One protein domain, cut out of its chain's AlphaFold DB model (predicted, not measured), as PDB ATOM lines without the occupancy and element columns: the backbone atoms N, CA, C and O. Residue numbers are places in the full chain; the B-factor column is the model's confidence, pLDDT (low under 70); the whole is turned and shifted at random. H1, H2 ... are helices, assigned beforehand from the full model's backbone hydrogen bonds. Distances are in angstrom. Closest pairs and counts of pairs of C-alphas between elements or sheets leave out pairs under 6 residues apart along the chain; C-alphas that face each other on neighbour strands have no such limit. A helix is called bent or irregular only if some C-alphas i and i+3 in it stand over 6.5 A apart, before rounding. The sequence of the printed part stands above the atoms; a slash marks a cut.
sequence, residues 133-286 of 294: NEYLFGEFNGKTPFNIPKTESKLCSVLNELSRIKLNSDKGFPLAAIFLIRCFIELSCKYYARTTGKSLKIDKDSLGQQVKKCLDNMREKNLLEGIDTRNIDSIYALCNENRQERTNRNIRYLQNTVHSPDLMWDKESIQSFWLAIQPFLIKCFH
ATOM      1  N   ASN A 133     257.452 162.556 219.234       78.75
ATOM      2  CA  ASN A 133     257.078 162.768 220.630       78.75
ATOM      3  C   ASN A 133     257.802 161.797 221.562       78.75
ATOM      4  O   ASN A 133     257.789 160.593 221.340       78.75
ATOM      5  N   GLU A 134     258.438 162.296 222.619       85.75
ATOM      6  CA  GLU A 134     259.154 161.431 223.571       85.75
ATOM      7  C   GLU A 134     258.210 160.590 224.446       85.75
ATOM      8  O   GLU A 134     258.653 159.613 225.050       85.75
ATOM      9  N   TYR A 135     256.929 160.963 224.510       88.69
ATOM     10  CA  TYR A 135     255.897 160.364 225.355       88.69
ATOM     11  C   TYR A 135     254.730 159.835 224.515       88.69
ATOM     12  O   TYR A 135     254.483 160.303 223.401       88.69
ATOM     13  N   LEU A 136     253.957 158.905 225.084       87.69
ATOM     14  CA  LEU A 136     252.740 158.363 224.458       87.69
ATOM     15  C   LEU A 136     251.671 159.427 224.184       87.69
ATOM     16  O   LEU A 136     250.951 159.341 223.193       87.69
ATOM     17  N   PHE A 137     251.586 160.440 225.045       87.88
ATOM     18  CA  PHE A 137     250.575 161.501 224.981       87.88
ATOM     19  C   PHE A 137     251.160 162.831 224.494       87.88
ATOM     20  O   PHE A 137     250.670 163.900 224.850       87.88
ATOM     21  N   GLY A 138     252.238 162.776 223.706       84.75
ATOM     22  CA  GLY A 138     252.939 163.960 223.206       84.75
ATOM     23  C   GLY A 138     253.941 164.524 224.209       84.75
ATOM     24  O   GLY A 138     255.142 164.548 223.943       84.75
ATOM     25  N   GLU A 139     253.455 164.909 225.387       85.69
ATOM     26  CA  GLU A 139     254.220 165.584 226.441       85.69
ATOM     27  C   GLU A 139     254.147 164.863 227.799       85.69
ATOM     28  O   GLU A 139     253.353 163.941 227.997       85.69
ATOM     29  N   PHE A 140     254.989 165.290 228.748       82.88
ATOM     30  CA  PHE A 140     254.959 164.786 230.124       82.88
ATOM     31  C   PHE A 140     253.637 165.162 230.795       82.88
ATOM     32  O   PHE A 140     253.300 166.343 230.849       82.88
ATOM     33  N   ASN A 141     252.919 164.177 231.340       81.56
ATOM     34  CA  ASN A 141     251.544 164.347 231.828       81.56
ATOM     35  C   ASN A 141     250.582 164.867 230.739       81.56
ATOM     36  O   ASN A 141     249.639 165.601 231.040       81.56
ATOM     37  N   GLY A 142     250.820 164.499 229.474       80.75
ATOM     38  CA  GLY A 142     249.956 164.881 228.364       80.75
ATOM     39  C   GLY A 142     248.497 164.478 228.588       80.75
ATOM     40  O   GLY A 142     248.182 163.501 229.276       80.75
ATOM     41  N   LYS A 143     247.578 165.250 228.001       86.31
ATOM     42  CA  LYS A 143     246.138 165.042 228.176       86.31
ATOM     43  C   LYS A 143     245.715 163.667 227.655       86.31
ATOM     44  O   LYS A 143     245.900 163.339 226.485       86.31
ATOM     45  N   THR A 144     245.061 162.891 228.513       86.62
ATOM     46  CA  THR A 144     244.574 161.556 228.163       86.62
ATOM     47  C   THR A 144     243.166 161.624 227.563       86.62
ATOM     48  O   THR A 144     242.318 162.339 228.101       86.62
ATOM     49  N   PRO A 145     242.862 160.856 226.504       87.06
ATOM     50  CA  PRO A 145     241.559 160.875 225.835       87.06
ATOM     51  C   PRO A 145     240.480 160.040 226.552       87.06
ATOM     52  O   PRO A 145     239.366 159.922 226.052       87.06
ATOM     53  N   PHE A 146     240.802 159.416 227.688       89.38
ATOM     54  CA  PHE A 146     239.925 158.466 228.370       89.38
ATOM     55  C   PHE A 146     239.120 159.140 229.483       89.38
ATOM     56  O   PHE A 146     239.683 159.833 230.329       89.38
ATOM     57  N   ASN A 147     237.812 158.884 229.522       88.75
ATOM     58  CA  ASN A 147     236.932 159.332 230.601       88.75
ATOM     59  C   ASN A 147     236.779 158.229 231.662       88.75
ATOM     60  O   ASN A 147     235.753 157.556 231.736       88.75
ATOM     61  N   ILE A 148     237.838 157.988 232.435       89.81
ATOM     62  CA  ILE A 148     237.864 156.912 233.436       89.81
ATOM     63  C   ILE A 148     237.221 157.405 234.742       89.81
ATOM     64  O   ILE A 148     237.646 158.439 235.269       89.81
ATOM     65  N   PRO A 149     236.243 156.677 235.315       90.56
ATOM     66  CA  PRO A 149     235.683 157.027 236.615       90.56
ATOM     67  C   PRO A 149     236.749 157.048 237.715       90.56
ATOM     68  O   PRO A 149     237.570 156.140 237.819       90.56
ATOM     69  N   LYS A 150     236.684 158.040 238.613       89.75
ATOM     70  CA  LYS A 150     237.636 158.183 239.735       89.75
ATOM     71  C   LYS A 150     237.630 156.994 240.707       89.75
ATOM     72  O   LYS A 150     238.587 156.816 241.454       89.75
ATOM     73  N   THR A 151     236.560 156.200 240.713       91.62
ATOM     74  CA  THR A 151     236.446 154.967 241.503       91.62
ATOM     75  C   THR A 151     237.405 153.875 241.023       91.62
ATOM     76  O   THR A 151     237.815 153.030 241.815       91.62
ATOM     77  N   GLU A 152     237.829 153.910 239.759       93.56
ATOM     78  CA  GLU A 152     238.760 152.949 239.164       93.56
ATOM     79  C   GLU A 152     240.220 153.391 239.372       93.56
ATOM     80  O   GLU A 152     240.983 153.626 238.433       93.56
ATOM     81  N   SER A 153     240.628 153.493 240.640       93.88
ATOM     82  CA  SER A 153     241.938 154.023 241.049       93.88
ATOM     83  C   SER A 153     243.130 153.319 240.389       93.88
ATOM     84  O   SER A 153     244.123 153.968 240.051       93.88
ATOM     85  N   LYS A 154     243.031 152.004 240.150       94.62
ATOM     86  CA  LYS A 154     244.063 151.213 239.459       94.62
ATOM     87  C   LYS A 154     244.245 151.654 238.004       94.62
ATOM     88  O   LYS A 154     245.376 151.865 237.578       94.62
ATOM     89  N   LEU A 155     243.148 151.842 237.267       94.25
ATOM     90  CA  LEU A 155     243.177 152.320 235.881       94.25
ATOM     91  C   LEU A 155     243.780 153.724 235.794       94.25
ATOM     92  O   LEU A 155     244.666 153.958 234.975       94.25
ATOM     93  N   CYS A 156     243.352 154.633 236.677       92.69
ATOM     94  CA  CYS A 156     243.909 155.984 236.749       92.69
ATOM     95  C   CYS A 156     245.411 155.971 237.069       92.69
ATOM     96  O   CYS A 156     246.165 156.734 236.473       92.69
ATOM     97  N   SER A 157     245.854 155.091 237.973       93.94
ATOM     98  CA  SER A 157     247.268 154.976 238.348       93.94
ATOM     99  C   SER A 157     248.124 154.499 237.174       93.94
ATOM    100  O   SER A 157     249.124 155.132 236.854       93.94
ATOM    101  N   VAL A 158     247.703 153.435 236.480       94.50
ATOM    102  CA  VAL A 158     248.420 152.917 235.299       94.50
ATOM    103  C   VAL A 158     248.485 153.970 234.194       94.50
ATOM    104  O   VAL A 158     249.542 154.181 233.605       94.50
ATOM    105  N   LEU A 159     247.377 154.666 233.937       93.44
ATOM    106  CA  LEU A 159     247.320 155.715 232.925       93.44
ATOM    107  C   LEU A 159     248.228 156.907 233.270       93.44
ATOM    108  O   LEU A 159     248.898 157.445 232.391       93.44
ATOM    109  N   ASN A 160     248.289 157.298 234.546       92.12
ATOM    110  CA  ASN A 160     249.186 158.351 235.009       92.12
ATOM    111  C   ASN A 160     250.658 157.971 234.790       92.12
ATOM    112  O   ASN A 160     251.423 158.780 234.271       92.12
ATOM    113  N   GLU A 161     251.048 156.733 235.097       93.06
ATOM    114  CA  GLU A 161     252.406 156.250 234.813       93.06
ATOM    115  C   GLU A 161     252.697 156.202 233.304       93.06
ATOM    116  O   GLU A 161     253.747 156.670 232.859       93.06
ATOM    117  N   LEU A 162     251.740 155.748 232.483       92.00
ATOM    118  CA  LEU A 162     251.853 155.798 231.018       92.00
ATOM    119  C   LEU A 162     252.033 157.223 230.476       92.00
ATOM    120  O   LEU A 162     252.710 157.412 229.469       92.00
ATOM    121  N   SER A 163     251.460 158.234 231.132       91.06
ATOM    122  CA  SER A 163     251.609 159.639 230.725       91.06
ATOM    123  C   SER A 163     252.989 160.236 231.017       91.06
ATOM    124  O   SER A 163     253.333 161.307 230.513       91.06
ATOM    125  N   ARG A 164     253.792 159.538 231.822       90.19
ATOM    126  CA  ARG A 164     255.089 160.007 232.325       90.19
ATOM    127  C   ARG A 164     256.264 159.242 231.740       90.19
ATOM    128  O   ARG A 164     257.396 159.721 231.810       90.19
ATOM    129  N   ILE A 165     256.013 158.066 231.172       89.25
ATOM    130  CA  ILE A 165     257.064 157.210 230.642       89.25
ATOM    131  C   ILE A 165     257.599 157.746 229.310       89.25
ATOM    132  O   ILE A 165     256.851 158.011 228.369       89.25
ATOM    133  N   LYS A 166     258.923 157.898 229.233       90.88
ATOM    134  CA  LYS A 166     259.622 158.218 227.986       90.88
ATOM    135  C   LYS A 166     259.817 156.957 227.148       90.88
ATOM    136  O   LYS A 166     260.166 155.911 227.695       90.88
ATOM    137  N   LEU A 167     259.651 157.078 225.835       88.56
ATOM    138  CA  LEU A 167     259.763 155.966 224.883       88.56
ATOM    139  C   LEU A 167     261.147 155.838 224.232       88.56
ATOM    140  O   LEU A 167     261.510 154.744 223.818       88.56
ATOM    141  N   ASN A 168     261.919 156.927 224.143       83.19
ATOM    142  CA  ASN A 168     263.244 156.915 223.503       83.19
ATOM    143  C   ASN A 168     264.191 155.914 224.203       83.19
ATOM    144  O   ASN A 168     264.247 155.893 225.430       83.19
ATOM    145  N   SER A 169     264.991 155.158 223.449       69.88
ATOM    146  CA  SER A 169     265.946 154.158 223.968       69.88
ATOM    147  C   SER A 169     266.969 154.720 224.960       69.88
ATOM    148  O   SER A 169     267.322 154.059 225.931       69.88
ATOM    149  N   ASP A 170     267.421 155.956 224.746       76.31
ATOM    150  CA  ASP A 170     268.598 156.492 225.445       76.31
ATOM    151  C   ASP A 170     268.294 156.976 226.871       76.31
ATOM    152  O   ASP A 170     269.188 157.101 227.707       76.31
ATOM    153  N   LYS A 171     267.029 157.317 227.146       74.62
ATOM    154  CA  LYS A 171     266.574 157.907 228.425       74.62
ATOM    155  C   LYS A 171     265.187 157.429 228.857       74.62
ATOM    156  O   LYS A 171     264.617 157.967 229.807       74.62
ATOM    157  N   GLY A 172     264.609 156.499 228.113       79.56
ATOM    158  CA  GLY A 172     263.264 155.994 228.308       79.56
ATOM    159  C   GLY A 172     263.249 154.524 228.676       79.56
ATOM    160  O   GLY A 172     264.279 153.873 228.837       79.56
ATOM    161  N   PHE A 173     262.035 154.018 228.839       85.38
ATOM    162  CA  PHE A 173     261.783 152.647 229.250       85.38
ATOM    163  C   PHE A 173     260.746 152.026 228.305       85.38
ATOM    164  O   PHE A 173     259.629 151.733 228.738       85.38
ATOM    165  N   PRO A 174     261.088 151.828 227.014       85.81
ATOM    166  CA  PRO A 174     260.150 151.335 226.000       85.81
ATOM    167  C   PRO A 174     259.474 150.025 226.423       85.81
ATOM    168  O   PRO A 174     258.261 149.856 226.298       85.81
ATOM    169  N   LEU A 175     260.240 149.128 227.044       83.50
ATOM    170  CA  LEU A 175     259.716 147.860 227.532       83.50
ATOM    171  C   LEU A 175     258.709 148.034 228.678       83.50
ATOM    172  O   LEU A 175     257.649 147.410 228.671       83.50
ATOM    173  N   ALA A 176     258.998 148.914 229.643       87.31
ATOM    174  CA  ALA A 176     258.056 149.201 230.724       87.31
ATOM    175  C   ALA A 176     256.786 149.889 230.195       87.31
ATOM    176  O   ALA A 176     255.698 149.597 230.689       87.31
ATOM    177  N   ALA A 177     256.894 150.719 229.152       90.81
ATOM    178  CA  ALA A 177     255.737 151.318 228.494       90.81
ATOM    179  C   ALA A 177     254.820 150.243 227.898       90.81
ATOM    180  O   ALA A 177     253.618 150.270 228.143       90.81
ATOM    181  N   ILE A 178     255.376 149.243 227.209       87.06
ATOM    182  CA  ILE A 178     254.584 148.124 226.682       87.06
ATOM    183  C   ILE A 178     253.911 147.313 227.799       87.06
ATOM    184  O   ILE A 178     252.725 146.997 227.688       87.06
ATOM    185  N   PHE A 179     254.612 147.007 228.897       86.50
ATOM    186  CA  PHE A 179     253.996 146.311 230.037       86.50
ATOM    187  C   PHE A 179     252.834 147.105 230.642       86.50
ATOM    188  O   PHE A 179     251.789 146.530 230.959       86.50
ATOM    189  N   LEU A 180     252.992 148.422 230.769       91.88
ATOM    190  CA  LEU A 180     251.935 149.301 231.253       91.88
ATOM    191  C   LEU A 180     250.760 149.380 230.268       91.88
ATOM    192  O   LEU A 180     249.616 149.309 230.709       91.88
ATOM    193  N   ILE A 181     251.010 149.444 228.952       91.69
ATOM    194  CA  ILE A 181     249.954 149.400 227.924       91.69
ATOM    195  C   ILE A 181     249.177 148.086 228.039       91.69
ATOM    196  O   ILE A 181     247.950 148.103 228.102       91.69
ATOM    197  N   ARG A 182     249.874 146.947 228.150       89.19
ATOM    198  CA  ARG A 182     249.246 145.631 228.345       89.19
ATOM    199  C   ARG A 182     248.356 145.613 229.590       89.19
ATOM    200  O   ARG A 182     247.205 145.189 229.517       89.19
ATOM    201  N   CYS A 183     248.877 146.093 230.721       91.06
ATOM    202  CA  CYS A 183     248.125 146.189 231.972       91.06
ATOM    203  C   CYS A 183     246.882 147.080 231.820       91.06
ATOM    204  O   CYS A 183     245.797 146.723 232.278       91.06
ATOM    205  N   PHE A 184     247.020 148.209 231.125       94.12
ATOM    206  CA  PHE A 184     245.919 149.127 230.867       94.12
ATOM    207  C   PHE A 184     244.815 148.483 230.019       94.12
ATOM    208  O   PHE A 184     243.639 148.619 230.358       94.12
ATOM    209  N   ILE A 185     245.170 147.729 228.974       92.75
ATOM    210  CA  ILE A 185     244.213 146.985 228.138       92.75
ATOM    211  C   ILE A 185     243.446 145.958 228.977       92.75
ATOM    212  O   ILE A 185     242.218 145.904 228.909       92.75
ATOM    213  N   GLU A 186     244.149 145.181 229.803       91.19
ATOM    214  CA  GLU A 186     243.538 144.154 230.653       91.19
ATOM    215  C   GLU A 186     242.532 144.763 231.642       91.19
ATOM    216  O   GLU A 186     241.383 144.324 231.744       91.19
ATOM    217  N   LEU A 187     242.935 145.830 232.339       94.25
ATOM    218  CA  LEU A 187     242.052 146.543 233.260       94.25
ATOM    219  C   LEU A 187     240.861 147.186 232.535       94.25
ATOM    220  O   LEU A 187     239.753 147.197 233.076       94.25
ATOM    221  N   SER A 188     241.062 147.677 231.310       94.69
ATOM    222  CA  SER A 188     239.994 148.258 230.488       94.69
ATOM    223  C   SER A 188     238.966 147.203 230.074       94.69
ATOM    224  O   SER A 188     237.767 147.461 230.161       94.69
ATOM    225  N   CYS A 189     239.406 145.994 229.706       93.62
ATOM    226  CA  CYS A 189     238.507 144.875 229.407       93.62
ATOM    227  C   CYS A 189     237.686 144.482 230.644       93.62
ATOM    228  O   CYS A 189     236.464 144.361 230.567       93.62
ATOM    229  N   LYS A 190     238.338 144.361 231.808       93.44
ATOM    230  CA  LYS A 190     237.675 144.078 233.096       93.44
ATOM    231  C   LYS A 190     236.667 145.155 233.485       93.44
ATOM    232  O   LYS A 190     235.614 144.847 234.040       93.44
ATOM    233  N   TYR A 191     236.967 146.423 233.223       94.50
ATOM    234  CA  TYR A 191     236.012 147.510 233.427       94.50
ATOM    235  C   TYR A 191     234.817 147.397 232.472       94.50
ATOM    236  O   TYR A 191     233.671 147.443 232.922       94.50
ATOM    237  N   TYR A 192     235.072 147.186 231.178       93.62
ATOM    238  CA  TYR A 192     234.021 147.039 230.173       93.62
ATOM    239  C   TYR A 192     233.079 145.876 230.505       93.62
ATOM    240  O   TYR A 192     231.865 146.066 230.529       93.62
ATOM    241  N   ALA A 193     233.619 144.701 230.840       93.19
ATOM    242  CA  ALA A 193     232.831 143.526 231.214       93.19
ATOM    243  C   ALA A 193     231.960 143.768 232.461       93.19
ATOM    244  O   ALA A 193     230.813 143.337 232.498       93.19
ATOM    245  N   ARG A 194     232.449 144.515 233.460       91.56
ATOM    246  CA  ARG A 194     231.661 144.853 234.662       91.56
ATOM    247  C   ARG A 194     230.533 145.855 234.399       91.56
ATOM    248  O   ARG A 194     229.527 145.832 235.104       91.56
ATOM    249  N   THR A 195     230.701 146.752 233.431       89.88
ATOM    250  CA  THR A 195     229.818 147.915 233.245       89.88
ATOM    251  C   THR A 195     228.859 147.738 232.075       89.88
ATOM    252  O   THR A 195     227.655 147.596 232.277       89.88
ATOM    253  N   THR A 196     229.388 147.705 230.858       86.38
ATOM    254  CA  THR A 196     228.614 147.627 229.614       86.38
ATOM    255  C   THR A 196     228.409 146.177 229.181       86.38
ATOM    256  O   THR A 196     227.335 145.804 228.710       86.38
ATOM    257  N   GLY A 197     229.423 145.334 229.350       82.12
ATOM    258  CA  GLY A 197     229.463 143.933 228.939       82.12
ATOM    259  C   GLY A 197     229.071 142.947 230.038       82.12
ATOM    260  O   GLY A 197     229.697 141.902 230.104       82.12
ATOM    261  N   LYS A 198     228.071 143.244 230.886       80.00
ATOM    262  CA  LYS A 198     227.737 142.482 232.121       80.00
ATOM    263  C   LYS A 198     227.586 140.956 231.958       80.00
ATOM    264  O   LYS A 198     227.708 140.226 232.935       80.00
ATOM    265  N   SER A 199     227.307 140.463 230.750       83.38
ATOM    266  CA  SER A 199     227.219 139.029 230.433       83.38
ATOM    267  C   SER A 199     228.573 138.356 230.159       83.38
ATOM    268  O   SER A 199     228.655 137.127 230.117       83.38
ATOM    269  N   LEU A 200     229.637 139.134 229.962       88.81
ATOM    270  CA  LEU A 200     230.959 138.646 229.599       88.81
ATOM    271  C   LEU A 200     231.698 138.108 230.823       88.81
ATOM    272  O   LEU A 200     232.035 138.837 231.751       88.81
ATOM    273  N   LYS A 201     232.025 136.818 230.775       90.88
ATOM    274  CA  LYS A 201     232.935 136.174 231.725       90.88
ATOM    275  C   LYS A 201     234.329 136.137 231.112       90.88
ATOM    276  O   LYS A 201     234.540 135.377 230.161       90.88
ATOM    277  N   ILE A 202     235.231 136.968 231.641       88.81
ATOM    278  CA  ILE A 202     236.582 137.171 231.088       88.81
ATOM    279  C   ILE A 202     237.728 136.972 232.093       88.81
ATOM    280  O   ILE A 202     238.888 136.964 231.702       88.81
ATOM    281  N   ASP A 203     237.441 136.775 233.383       84.38
ATOM    282  CA  ASP A 203     238.469 136.805 234.441       84.38
ATOM    283  C   ASP A 203     239.524 135.694 234.345       84.38
ATOM    284  O   ASP A 203     240.640 135.861 234.832       84.38
ATOM    285  N   LYS A 204     239.174 134.560 233.727       84.38
ATOM    286  CA  LYS A 204     240.062 133.395 233.559       84.38
ATOM    287  C   LYS A 204     240.683 133.303 232.165       84.38
ATOM    288  O   LYS A 204     241.432 132.369 231.896       84.38
ATOM    289  N   ASP A 205     240.346 134.235 231.285       84.19
ATOM    290  CA  ASP A 205     240.761 134.195 229.892       84.19
ATOM    291  C   ASP A 205     242.136 134.839 229.699       84.19
ATOM    292  O   ASP A 205     242.519 135.764 230.425       84.19
ATOM    293  N   SER A 206     242.856 134.404 228.663       84.38
ATOM    294  CA  SER A 206     244.059 135.108 228.208       84.38
ATOM    295  C   SER A 206     243.713 136.510 227.707       84.38
ATOM    296  O   SER A 206     242.588 136.753 227.267       84.38
ATOM    297  N   LEU A 207     244.672 137.442 227.711       84.94
ATOM    298  CA  LEU A 207     244.399 138.826 227.298       84.94
ATOM    299  C   LEU A 207     243.763 138.903 225.899       84.94
ATOM    300  O   LEU A 207     242.772 139.605 225.713       84.94
ATOM    301  N   GLY A 208     244.272 138.133 224.936       82.94
ATOM    302  CA  GLY A 208     243.708 138.063 223.586       82.94
ATOM    303  C   GLY A 208     242.259 137.577 223.560       82.94
ATOM    304  O   GLY A 208     241.439 138.125 222.827       82.94
ATOM    305  N   GLN A 209     241.905 136.605 224.404       85.31
ATOM    306  CA  GLN A 209     240.524 136.138 224.548       85.31
ATOM    307  C   GLN A 209     239.624 137.189 225.214       85.31
ATOM    308  O   GLN A 209     238.498 137.385 224.754       85.31
ATOM    309  N   GLN A 210     240.115 137.892 226.241       89.06
ATOM    310  CA  GLN A 210     239.380 138.990 226.885       89.06
ATOM    311  C   GLN A 210     239.049 140.083 225.865       89.06
ATOM    312  O   GLN A 210     237.894 140.491 225.732       89.06
ATOM    313  N   VAL A 211     240.056 140.507 225.099       89.25
ATOM    314  CA  VAL A 211     239.941 141.528 224.054       89.25
ATOM    315  C   VAL A 211     238.980 141.078 222.955       89.25
ATOM    316  O   VAL A 211     238.064 141.825 222.614       89.25
ATOM    317  N   LYS A 212     239.108 139.836 222.469       87.06
ATOM    318  CA  LYS A 212     238.194 139.260 221.472       87.06
ATOM    319  C   LYS A 212     236.746 139.279 221.950       87.06
ATOM    320  O   LYS A 212     235.884 139.783 221.242       87.06
ATOM    321  N   LYS A 213     236.476 138.785 223.161       90.50
ATOM    322  CA  LYS A 213     235.123 138.774 223.736       90.50
ATOM    323  C   LYS A 213     234.549 140.184 223.892       90.50
ATOM    324  O   LYS A 213     233.371 140.391 223.615       90.50
ATOM    325  N   CYS A 214     235.367 141.153 224.309       91.50
ATOM    326  CA  CYS A 214     234.935 142.547 224.398       91.50
ATOM    327  C   CYS A 214     234.583 143.110 223.014       91.50
ATOM    328  O   CYS A 214     233.525 143.711 222.864       91.50
ATOM    329  N   LEU A 215     235.425 142.881 222.003       88.94
ATOM    330  CA  LEU A 215     235.194 143.333 220.628       88.94
ATOM    331  C   LEU A 215     233.968 142.674 219.988       88.94
ATOM    332  O   LEU A 215     233.165 143.374 219.374       88.94
ATOM    333  N   ASP A 216     233.798 141.362 220.166       88.69
ATOM    334  CA  ASP A 216     232.629 140.614 219.690       88.69
ATOM    335  C   ASP A 216     231.346 141.196 220.319       88.69
ATOM    336  O   ASP A 216     230.396 141.526 219.609       88.69
ATOM    337  N   ASN A 217     231.348 141.471 221.629       91.25
ATOM    338  CA  ASN A 217     230.196 142.091 222.290       91.25
ATOM    339  C   ASN A 217     229.956 143.549 221.877       91.25
ATOM    340  O   ASN A 217     228.811 143.980 221.741       91.25
ATOM    341  N   MET A 218     231.020 144.329 221.668       90.31
ATOM    342  CA  MET A 218     230.909 145.686 221.131       90.31
ATOM    343  C   MET A 218     230.319 145.671 219.720       90.31
ATOM    344  O   MET A 218     229.539 146.563 219.392       90.31
ATOM    345  N   ARG A 219     230.658 144.667 218.901       87.69
ATOM    346  CA  ARG A 219     230.088 144.472 217.563       87.69
ATOM    347  C   ARG A 219     228.593 144.198 217.640       87.69
ATOM    348  O   ARG A 219     227.830 144.885 216.975       87.69
ATOM    349  N   GLU A 220     228.183 143.258 218.487       88.81
ATOM    350  CA  GLU A 220     226.769 142.921 218.710       88.81
ATOM    351  C   GLU A 220     225.943 144.132 219.171       88.81
ATOM    352  O   GLU A 220     224.784 144.280 218.794       88.81
ATOM    353  N   LYS A 221     226.552 145.027 219.958       87.25
ATOM    354  CA  LYS A 221     225.923 146.256 220.465       87.25
ATOM    355  C   LYS A 221     226.095 147.475 219.554       87.25
ATOM    356  O   LYS A 221     225.752 148.577 219.969       87.25
ATOM    357  N   ASN A 222     226.646 147.309 218.348       85.75
ATOM    358  CA  ASN A 222     226.952 148.397 217.409       85.75
ATOM    359  C   ASN A 222     227.834 149.522 217.998       85.75
ATOM    360  O   ASN A 222     227.797 150.664 217.555       85.75
ATOM    361  N   LEU A 223     228.679 149.206 218.983       85.06
ATOM    362  CA  LEU A 223     229.573 150.171 219.638       85.06
ATOM    363  C   LEU A 223     230.871 150.422 218.859       85.06
ATOM    364  O   LEU A 223     231.616 151.348 219.191       85.06
ATOM    365  N   LEU A 224     231.135 149.622 217.824       82.00
ATOM    366  CA  LEU A 224     232.334 149.709 216.985       82.00
ATOM    367  C   LEU A 224     232.291 150.837 215.944       82.00
ATOM    368  O   LEU A 224     233.241 150.984 215.180       82.00
ATOM    369  N   GLU A 225     231.230 151.647 215.906       79.19
ATOM    370  CA  GLU A 225     231.169 152.802 215.010       79.19
ATOM    371  C   GLU A 225     232.385 153.724 215.224       79.19
ATOM    372  O   GLU A 225     232.678 154.145 216.353       79.19
ATOM    373  N   GLY A 226     233.106 154.002 214.134       71.81
ATOM    374  CA  GLY A 226     234.333 154.803 214.125       71.81
ATOM    375  C   GLY A 226     235.629 154.033 214.413       71.81
ATOM    376  O   GLY A 226     236.696 154.644 214.393       71.81
ATOM    377  N   ILE A 227     235.577 152.717 214.661       76.94
ATOM    378  CA  ILE A 227     236.772 151.864 214.745       76.94
ATOM    379  C   ILE A 227     237.011 151.205 213.383       76.94
ATOM    380  O   ILE A 227     236.170 150.455 212.896       76.94
ATOM    381  N   ASP A 228     238.178 151.456 212.783       74.12
ATOM    382  CA  ASP A 228     238.619 150.746 211.576       74.12
ATOM    383  C   ASP A 228     238.776 149.249 211.885       74.12
ATOM    384  O   ASP A 228     239.476 148.866 212.826       74.12
ATOM    385  N   THR A 229     238.139 148.386 211.095       66.75
ATOM    386  CA  THR A 229     238.201 146.929 211.270       66.75
ATOM    387  C   THR A 229     239.625 146.388 211.163       66.75
ATOM    388  O   THR A 229     239.959 145.434 211.858       66.75
ATOM    389  N   ARG A 230     240.511 147.046 210.406       67.12
ATOM    390  CA  ARG A 230     241.941 146.693 210.339       67.12
ATOM    391  C   ARG A 230     242.653 146.892 211.680       67.12
ATOM    392  O   ARG A 230     243.576 146.146 212.016       67.12
ATOM    393  N   ASN A 231     242.195 147.857 212.480       68.12
ATOM    394  CA  ASN A 231     242.702 148.054 213.836       68.12
ATOM    395  C   ASN A 231     242.217 146.943 214.769       68.12
ATOM    396  O   ASN A 231     242.952 146.571 215.671       68.12
ATOM    397  N   ILE A 232     241.034 146.367 214.540       66.56
ATOM    398  CA  ILE A 232     240.486 145.266 215.351       66.56
ATOM    399  C   ILE A 232     241.347 144.005 215.213       66.56
ATOM    400  O   ILE A 232     241.747 143.430 216.226       66.56
ATOM    401  N   ASP A 233     241.681 143.613 213.982       65.38
ATOM    402  CA  ASP A 233     242.532 142.441 213.731       65.38
ATOM    403  C   ASP A 233     243.947 142.662 214.268       65.38
ATOM    404  O   ASP A 233     244.531 141.775 214.895       65.38
ATOM    405  N   SER A 234     244.459 143.888 214.117       66.88
ATOM    406  CA  SER A 234     245.718 144.292 214.738       66.88
ATOM    407  C   SER A 234     245.635 144.127 216.255       66.88
ATOM    408  O   SER A 234     246.469 143.444 216.835       66.88
ATOM    409  N   ILE A 235     244.624 144.694 216.919       68.31
ATOM    410  CA  ILE A 235     244.433 144.617 218.376       68.31
ATOM    411  C   ILE A 235     244.371 143.159 218.857       68.31
ATOM    412  O   ILE A 235     244.957 142.830 219.893       68.31
ATOM    413  N   TYR A 236     243.708 142.282 218.102       68.38
ATOM    414  CA  TYR A 236     243.664 140.855 218.399       68.38
ATOM    415  C   TYR A 236     245.051 140.211 218.297       68.38
ATOM    416  O   TYR A 236     245.506 139.604 219.267       68.38
ATOM    417  N   ALA A 237     245.758 140.407 217.180       65.00
ATOM    418  CA  ALA A 237     247.120 139.904 216.983       65.00
ATOM    419  C   ALA A 237     248.101 140.435 218.046       65.00
ATOM    420  O   ALA A 237     249.012 139.731 218.481       65.00
ATOM    421  N   LEU A 238     247.880 141.667 218.506       64.94
ATOM    422  CA  LEU A 238     248.674 142.348 219.528       64.94
ATOM    423  C   LEU A 238     248.504 141.745 220.922       64.94
ATOM    424  O   LEU A 238     249.421 141.810 221.737       64.94
ATOM    425  N   CYS A 239     247.336 141.168 221.194       67.00
ATOM    426  CA  CYS A 239     246.994 140.589 222.488       67.00
ATOM    427  C   CYS A 239     247.011 139.055 222.471       67.00
ATOM    428  O   CYS A 239     246.802 138.435 223.516       67.00
ATOM    429  N   ASN A 240     247.232 138.433 221.308       68.50
ATOM    430  CA  ASN A 240     247.228 136.987 221.165       68.50
ATOM    431  C   ASN A 240     248.433 136.367 221.888       68.50
ATOM    432  O   ASN A 240     249.589 136.722 221.664       68.50
ATOM    433  N   GLU A 241     248.151 135.413 222.773       64.88
ATOM    434  CA  GLU A 241     249.165 134.701 223.553       64.88
ATOM    435  C   GLU A 241     249.489 133.315 222.969       64.88
ATOM    436  O   GLU A 241     250.264 132.560 223.568       64.88
ATOM    437  N   ASN A 242     248.918 132.961 221.808       62.16
ATOM    438  CA  ASN A 242     249.122 131.653 221.189       62.16
ATOM    439  C   ASN A 242     250.613 131.390 220.904       62.16
ATOM    440  O   ASN A 242     251.304 132.204 220.299       62.16
ATOM    441  N   ARG A 243     251.112 130.227 221.350       50.66
ATOM    442  CA  ARG A 243     252.541 129.854 221.296       50.66
ATOM    443  C   ARG A 243     253.076 129.683 219.875       50.66
ATOM    444  O   ARG A 243     254.289 129.714 219.697       50.66
ATOM    445  N   GLN A 244     252.197 129.419 218.912       53.47
ATOM    446  CA  GLN A 244     252.586 129.149 217.529       53.47
ATOM    447  C   GLN A 244     252.727 130.425 216.692       53.47
ATOM    448  O   GLN A 244     253.405 130.404 215.669       53.47
ATOM    449  N   GLU A 245     252.160 131.545 217.144       52.22
ATOM    450  CA  GLU A 245     252.306 132.830 216.468       52.22
ATOM    451  C   GLU A 245     253.557 133.547 216.988       52.22
ATOM    452  O   GLU A 245     253.632 133.970 218.143       52.22
ATOM    453  N   ARG A 246     254.565 133.689 216.119       50.62
ATOM    454  CA  ARG A 246     255.784 134.472 216.377       50.62
ATOM    455  C   ARG A 246     255.521 135.974 216.227       50.62
ATOM    456  O   ARG A 246     256.261 136.670 215.542       50.62
ATOM    457  N   THR A 247     254.461 136.497 216.838       55.75
ATOM    458  CA  THR A 247     254.304 137.949 216.911       55.75
ATOM    459  C   THR A 247     255.224 138.464 218.018       55.75
ATOM    460  O   THR A 247     255.195 137.974 219.150       55.75
ATOM    461  N   ASN A 248     256.035 139.484 217.715       49.91
ATOM    462  CA  ASN A 248     256.985 140.139 218.638       49.91
ATOM    463  C   ASN A 248     256.309 140.837 219.848       49.91
ATOM    464  O   ASN A 248     256.874 141.704 220.517       49.91
ATOM    465  N   ARG A 249     255.040 140.513 220.092       57.59
ATOM    466  CA  ARG A 249     254.075 141.284 220.874       57.59
ATOM    467  C   ARG A 249     253.366 140.429 221.937       57.59
ATOM    468  O   ARG A 249     252.684 140.965 222.802       57.59
ATOM    469  N   ASN A 250     253.620 139.116 221.942       65.38
ATOM    470  CA  ASN A 250     253.205 138.167 222.977       65.38
ATOM    471  C   ASN A 250     253.940 138.422 224.312       65.38
ATOM    472  O   ASN A 250     255.130 138.727 224.318       65.38
ATOM    473  N   ILE A 251     253.280 138.213 225.460       65.69
ATOM    474  CA  ILE A 251     253.881 138.358 226.802       65.69
ATOM    475  C   ILE A 251     255.171 137.548 227.001       65.69
ATOM    476  O   ILE A 251     256.106 138.028 227.634       65.69
ATOM    477  N   ARG A 252     255.260 136.340 226.435       65.69
ATOM    478  CA  ARG A 252     256.479 135.519 226.492       65.69
ATOM    479  C   ARG A 252     257.595 136.116 225.661       65.69
ATOM    480  O   ARG A 252     258.749 136.083 226.066       65.69
ATOM    481  N   TYR A 253     257.244 136.675 224.511       67.69
ATOM    482  CA  TYR A 253     258.203 137.389 223.694       67.69
ATOM    483  C   TYR A 253     258.675 138.650 224.423       67.69
ATOM    484  O   TYR A 253     259.873 138.844 224.542       67.69
ATOM    485  N   LEU A 254     257.770 139.420 225.038       70.12
ATOM    486  CA  LEU A 254     258.123 140.567 225.881       70.12
ATOM    487  C   LEU A 254     259.021 140.195 227.064       70.12
ATOM    488  O   LEU A 254     259.862 140.983 227.469       70.12
ATOM    489  N   GLN A 255     258.862 138.998 227.629       69.69
ATOM    490  CA  GLN A 255     259.774 138.478 228.648       69.69
ATOM    491  C   GLN A 255     261.142 138.116 228.057       69.69
ATOM    492  O   GLN A 255     262.161 138.382 228.687       69.69
ATOM    493  N   ASN A 256     261.180 137.562 226.846       67.12
ATOM    494  CA  ASN A 256     262.428 137.249 226.151       67.12
ATOM    495  C   ASN A 256     263.174 138.519 225.699       67.12
ATOM    496  O   ASN A 256     264.401 138.555 225.769       67.12
ATOM    497  N   THR A 257     262.463 139.580 225.301       68.06
ATOM    498  CA  THR A 257     263.066 140.863 224.900       68.06
ATOM    499  C   THR A 257     263.695 141.620 226.060       68.06
ATOM    500  O   THR A 257     264.623 142.387 225.829       68.06
ATOM    501  N   VAL A 258     263.294 141.353 227.315       67.06
ATOM    502  CA  VAL A 258     264.018 141.847 228.508       67.06
ATOM    503  C   VAL A 258     265.503 141.477 228.436       67.06
ATOM    504  O   VAL A 258     266.355 142.218 228.920       67.06
ATOM    505  N   HIS A 259     265.809 140.323 227.844       66.75
ATOM    506  CA  HIS A 259     267.146 139.749 227.812       66.75
ATOM    507  C   HIS A 259     267.845 139.897 226.457       66.75
ATOM    508  O   HIS A 259     268.983 139.452 226.333       66.75
ATOM    509  N   SER A 260     267.199 140.515 225.460       67.44
ATOM    510  CA  SER A 260     267.734 140.616 224.101       67.44
ATOM    511  C   SER A 260     267.599 142.035 223.537       67.44
ATOM    512  O   SER A 260     266.493 142.422 223.148       67.44
ATOM    513  N   PRO A 261     268.701 142.804 223.447       62.59
ATOM    514  CA  PRO A 261     268.679 144.179 222.945       62.59
ATOM    515  C   PRO A 261     268.236 144.273 221.475       62.59
ATOM    516  O   PRO A 261     267.580 145.237 221.099       62.59
ATOM    517  N   ASP A 262     268.504 143.240 220.669       61.41
ATOM    518  CA  ASP A 262     268.185 143.220 219.231       61.41
ATOM    519  C   ASP A 262     266.692 143.005 218.924       61.41
ATOM    520  O   ASP A 262     266.261 143.136 217.784       61.41
ATOM    521  N   LEU A 263     265.892 142.656 219.936       63.88
ATOM    522  CA  LEU A 263     264.450 142.412 219.806       63.88
ATOM    523  C   LEU A 263     263.639 143.500 220.536       63.88
ATOM    524  O   LEU A 263     262.459 143.313 220.846       63.88
ATOM    525  N   MET A 264     264.275 144.625 220.879       67.69
ATOM    526  CA  MET A 264     263.620 145.695 221.619       67.69
ATOM    527  C   MET A 264     262.658 146.485 220.743       67.69
ATOM    528  O   MET A 264     262.932 146.823 219.599       67.69
ATOM    529  N   TRP A 265     261.519 146.812 221.340       76.00
ATOM    530  CA  TRP A 265     260.546 147.707 220.750       76.00
ATOM    531  C   TRP A 265     261.117 149.116 220.656       76.00
ATOM    532  O   TRP A 265     261.480 149.705 221.679       76.00
ATOM    533  N   ASP A 266     261.153 149.651 219.442       83.19
ATOM    534  CA  ASP A 266     261.452 151.055 219.224       83.19
ATOM    535  C   ASP A 266     260.236 151.935 219.548       83.19
ATOM    536  O   ASP A 266     259.099 151.485 219.758       83.19
ATOM    537  N   LYS A 267     260.500 153.231 219.658       87.00
ATOM    538  CA  LYS A 267     259.495 154.225 220.020       87.00
ATOM    539  C   LYS A 267     258.365 154.268 218.998       87.00
ATOM    540  O   LYS A 267     257.199 154.360 219.380       87.00
ATOM    541  N   GLU A 268     258.718 154.205 217.724       85.25
ATOM    542  CA  GLU A 268     257.819 154.270 216.584       85.25
ATOM    543  C   GLU A 268     256.823 153.107 216.629       85.25
ATOM    544  O   GLU A 268     255.613 153.324 216.534       85.25
ATOM    545  N   SER A 269     257.295 151.884 216.892       83.75
ATOM    546  CA  SER A 269     256.440 150.703 217.044       83.75
ATOM    547  C   SER A 269     255.499 150.819 218.239       83.75
ATOM    548  O   SER A 269     254.329 150.443 218.136       83.75
ATOM    549  N   ILE A 270     255.971 151.359 219.370       86.94
ATOM    550  CA  ILE A 270     255.138 151.568 220.564       86.94
ATOM    551  C   ILE A 270     254.049 152.612 220.294       86.94
ATOM    552  O   ILE A 270     252.893 152.402 220.664       86.94
ATOM    553  N   GLN A 271     254.389 153.724 219.640       87.75
ATOM    554  CA  GLN A 271     253.429 154.775 219.295       87.75
ATOM    555  C   GLN A 271     252.387 154.280 218.299       87.75
ATOM    556  O   GLN A 271     251.191 154.476 218.516       87.75
ATOM    557  N   SER A 272     252.820 153.586 217.250       83.06
ATOM    558  CA  SER A 272     251.921 152.964 216.281       83.06
ATOM    559  C   SER A 272     250.988 151.956 216.950       83.06
ATOM    560  O   SER A 272     249.780 151.975 216.711       83.06
ATOM    561  N   PHE A 273     251.507 151.129 217.863       83.81
ATOM    562  CA  PHE A 273     250.679 150.217 218.650       83.81
ATOM    563  C   PHE A 273     249.649 150.961 219.510       83.81
ATOM    564  O   PHE A 273     248.466 150.616 219.497       83.81
ATOM    565  N   TRP A 274     250.082 151.996 220.226       88.75
ATOM    566  CA  TRP A 274     249.207 152.806 221.066       88.75
ATOM    567  C   TRP A 274     248.054 153.427 220.270       88.75
ATOM    568  O   TRP A 274     246.893 153.303 220.663       88.75
ATOM    569  N   LEU A 275     248.356 154.028 219.119       85.62
ATOM    570  CA  LEU A 275     247.350 154.633 218.247       85.62
ATOM    571  C   LEU A 275     246.368 153.601 217.687       85.62
ATOM    572  O   LEU A 275     245.174 153.886 217.604       85.62
ATOM    573  N   ALA A 276     246.844 152.401 217.347       83.06
ATOM    574  CA  ALA A 276     245.986 151.330 216.852       83.06
ATOM    575  C   ALA A 276     244.961 150.875 217.905       83.06
ATOM    576  O   ALA A 276     243.804 150.627 217.566       83.06
ATOM    577  N   ILE A 277     245.355 150.791 219.183       85.62
ATOM    578  CA  ILE A 277     244.489 150.276 220.256       85.62
ATOM    579  C   ILE A 277     243.632 151.351 220.937       85.62
ATOM    580  O   ILE A 277     242.610 151.042 221.554       85.62
ATOM    581  N   GLN A 278     244.010 152.622 220.810       89.00
ATOM    582  CA  GLN A 278     243.331 153.743 221.455       89.00
ATOM    583  C   GLN A 278     241.817 153.820 221.156       89.00
ATOM    584  O   GLN A 278     241.062 154.005 222.114       89.00
ATOM    585  N   PRO A 279     241.321 153.647 219.910       87.12
ATOM    586  CA  PRO A 279     239.881 153.679 219.634       87.12
ATOM    587  C   PRO A 279     239.092 152.620 220.416       87.12
ATOM    588  O   PRO A 279     238.037 152.922 220.972       87.12
ATOM    589  N   PHE A 280     239.630 151.402 220.523       88.62
ATOM    590  CA  PHE A 280     239.037 150.332 221.328       88.62
ATOM    591  C   PHE A 280     238.994 150.706 222.814       88.62
ATOM    592  O   PHE A 280     237.944 150.607 223.446       88.62
ATOM    593  N   LEU A 281     240.107 151.211 223.355       91.81
ATOM    594  CA  LEU A 281     240.188 151.630 224.756       91.81
ATOM    595  C   LEU A 281     239.195 152.751 225.080       91.81
ATOM    596  O   LEU A 281     238.553 152.713 226.124       91.81
ATOM    597  N   ILE A 282     239.006 153.718 224.178       90.62
ATOM    598  CA  ILE A 282     237.994 154.772 224.342       90.62
ATOM    599  C   ILE A 282     236.591 154.160 224.457       90.62
ATOM    600  O   ILE A 282     235.825 154.551 225.340       90.62
ATOM    601  N   LYS A 283     236.258 153.167 223.623       89.38
ATOM    602  CA  LYS A 283     234.954 152.488 223.680       89.38
ATOM    603  C   LYS A 283     234.761 151.657 224.948       89.38
ATOM    604  O   LYS A 283     233.632 151.586 225.427       89.38
ATOM    605  N   CYS A 284     235.821 151.108 225.546       91.31
ATOM    606  CA  CYS A 284     235.728 150.424 226.845       91.31
ATOM    607  C   CYS A 284     235.167 151.327 227.955       91.31
ATOM    608  O   CYS A 284     234.499 150.832 228.862       91.31
ATOM    609  N   PHE A 285     235.417 152.638 227.879       89.75
ATOM    610  CA  PHE A 285     234.950 153.622 228.861       89.75
ATOM    611  C   PHE A 285     233.676 154.352 228.443       89.75
ATOM    612  O   PHE A 285     233.180 155.195 229.190       89.75
ATOM    613  N   HIS A 286     233.127 154.038 227.270       81.25
ATOM    614  CA  HIS A 286     231.865 154.608 226.841       81.25
ATOM    615  C   HIS A 286     230.737 153.956 227.645       81.25
ATOM    616  O   HIS A 286     230.320 152.825 227.381       81.25
TER     617      HIS A 286
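Overview. This is residues 133 to 286 of the 294 residues of an uncharacterized protein of Acinetobacter bereziniae (UniProt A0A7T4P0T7). A long helix, H2, runs through the middle of the domain, with H6 beside it running the same way and H1 folded back along another side in a hairpin. A second helical hairpin, H3 and H4, packs on one side of this group, H3 crossing residues 186 to 193 of H2 at a steep tilt and H4 crossing H6 near residues 276 to 280, while the short H5 lies near H2 at Leu 175. The printed part has 154 residues with six named helices, H1 to H6 in chain order, and no named strand; the class is all helix. The whole is compact and rounded, with a radius of gyration of the C-alphas of 15.2 A and spans of 44 by 38 by 27 A.

Arrangement. H2, residues 174 to 195, is the hub, touching three other helices. H1, residues 153 to 162, touches it in a helical hairpin, at a shallow tilt of 28 degrees, opposite ways; the closest C-alphas, of Val 158 and Phe 184, are 6.3 A apart. H6, residues 267 to 284, touches H2 at a shallow tilt of 8 degrees, the same way, with the C-alphas of Tyr 192 and Cys 284 closest at 5.0 A. H3, residues 207 to 220, touches residues 186 to 193 of H2 alone, at a steep tilt of 45 degrees, the C-alphas of Glu 186 and Leu 207 being closest at 6.4 A. H4, residues 229 to 239, forms a helical hairpin with H3, at a shallow tilt of 25 degrees, opposite ways; the closest C-alphas, of Gly 208 and Cys 239, are 4.3 A apart. H4 touches residues 276 to 280 of H6 alone, only just about perpendicular at 72 degrees, with the C-alphas of Asn 231 and Ala 276 closest at 5.5 A. H5, residues 251 to 257, is close to H2 but not clearly touching, the closest C-alphas, of Leu 175 and Leu 254, being 7.6 A apart. H1 and H6 are apart. Every O i to N i+4 pair is within hydrogen-bond range in H1, H2, H3, H4 and H5, and 12 of 14 are in H6.

Along the chain. H2 measures 31.4 A from C-alpha 174 at (260.150, 151.335, 226.000) to C-alpha 195. H6 measures 25.0 A and ends with C-alpha 284 at (235.728, 150.424, 226.845); it has a kink of 40 degrees near residue 277 and is irregular, C-alphas 276 and 279 being 7.1 A apart. H3 measures 20.0 A, H4 15.6 A, H1 14.2 A and H5 9.7 A. H1 begins with C-alpha 153 at (241.938, 154.023, 241.049).

Size, cuts and confidence. The two C-alphas farthest apart, those of Asp 170 and Ser 199, are 45.2 A apart. The printed part has no cut. The links H1 to H2, H2 to H3 and H4 to H5 are long, and residues 133 to 152 hold no named element. Mean pLDDT of the printed part is 81.8; it is under 70 at residue 169, residues 229 to 253 and residues 255 to 264.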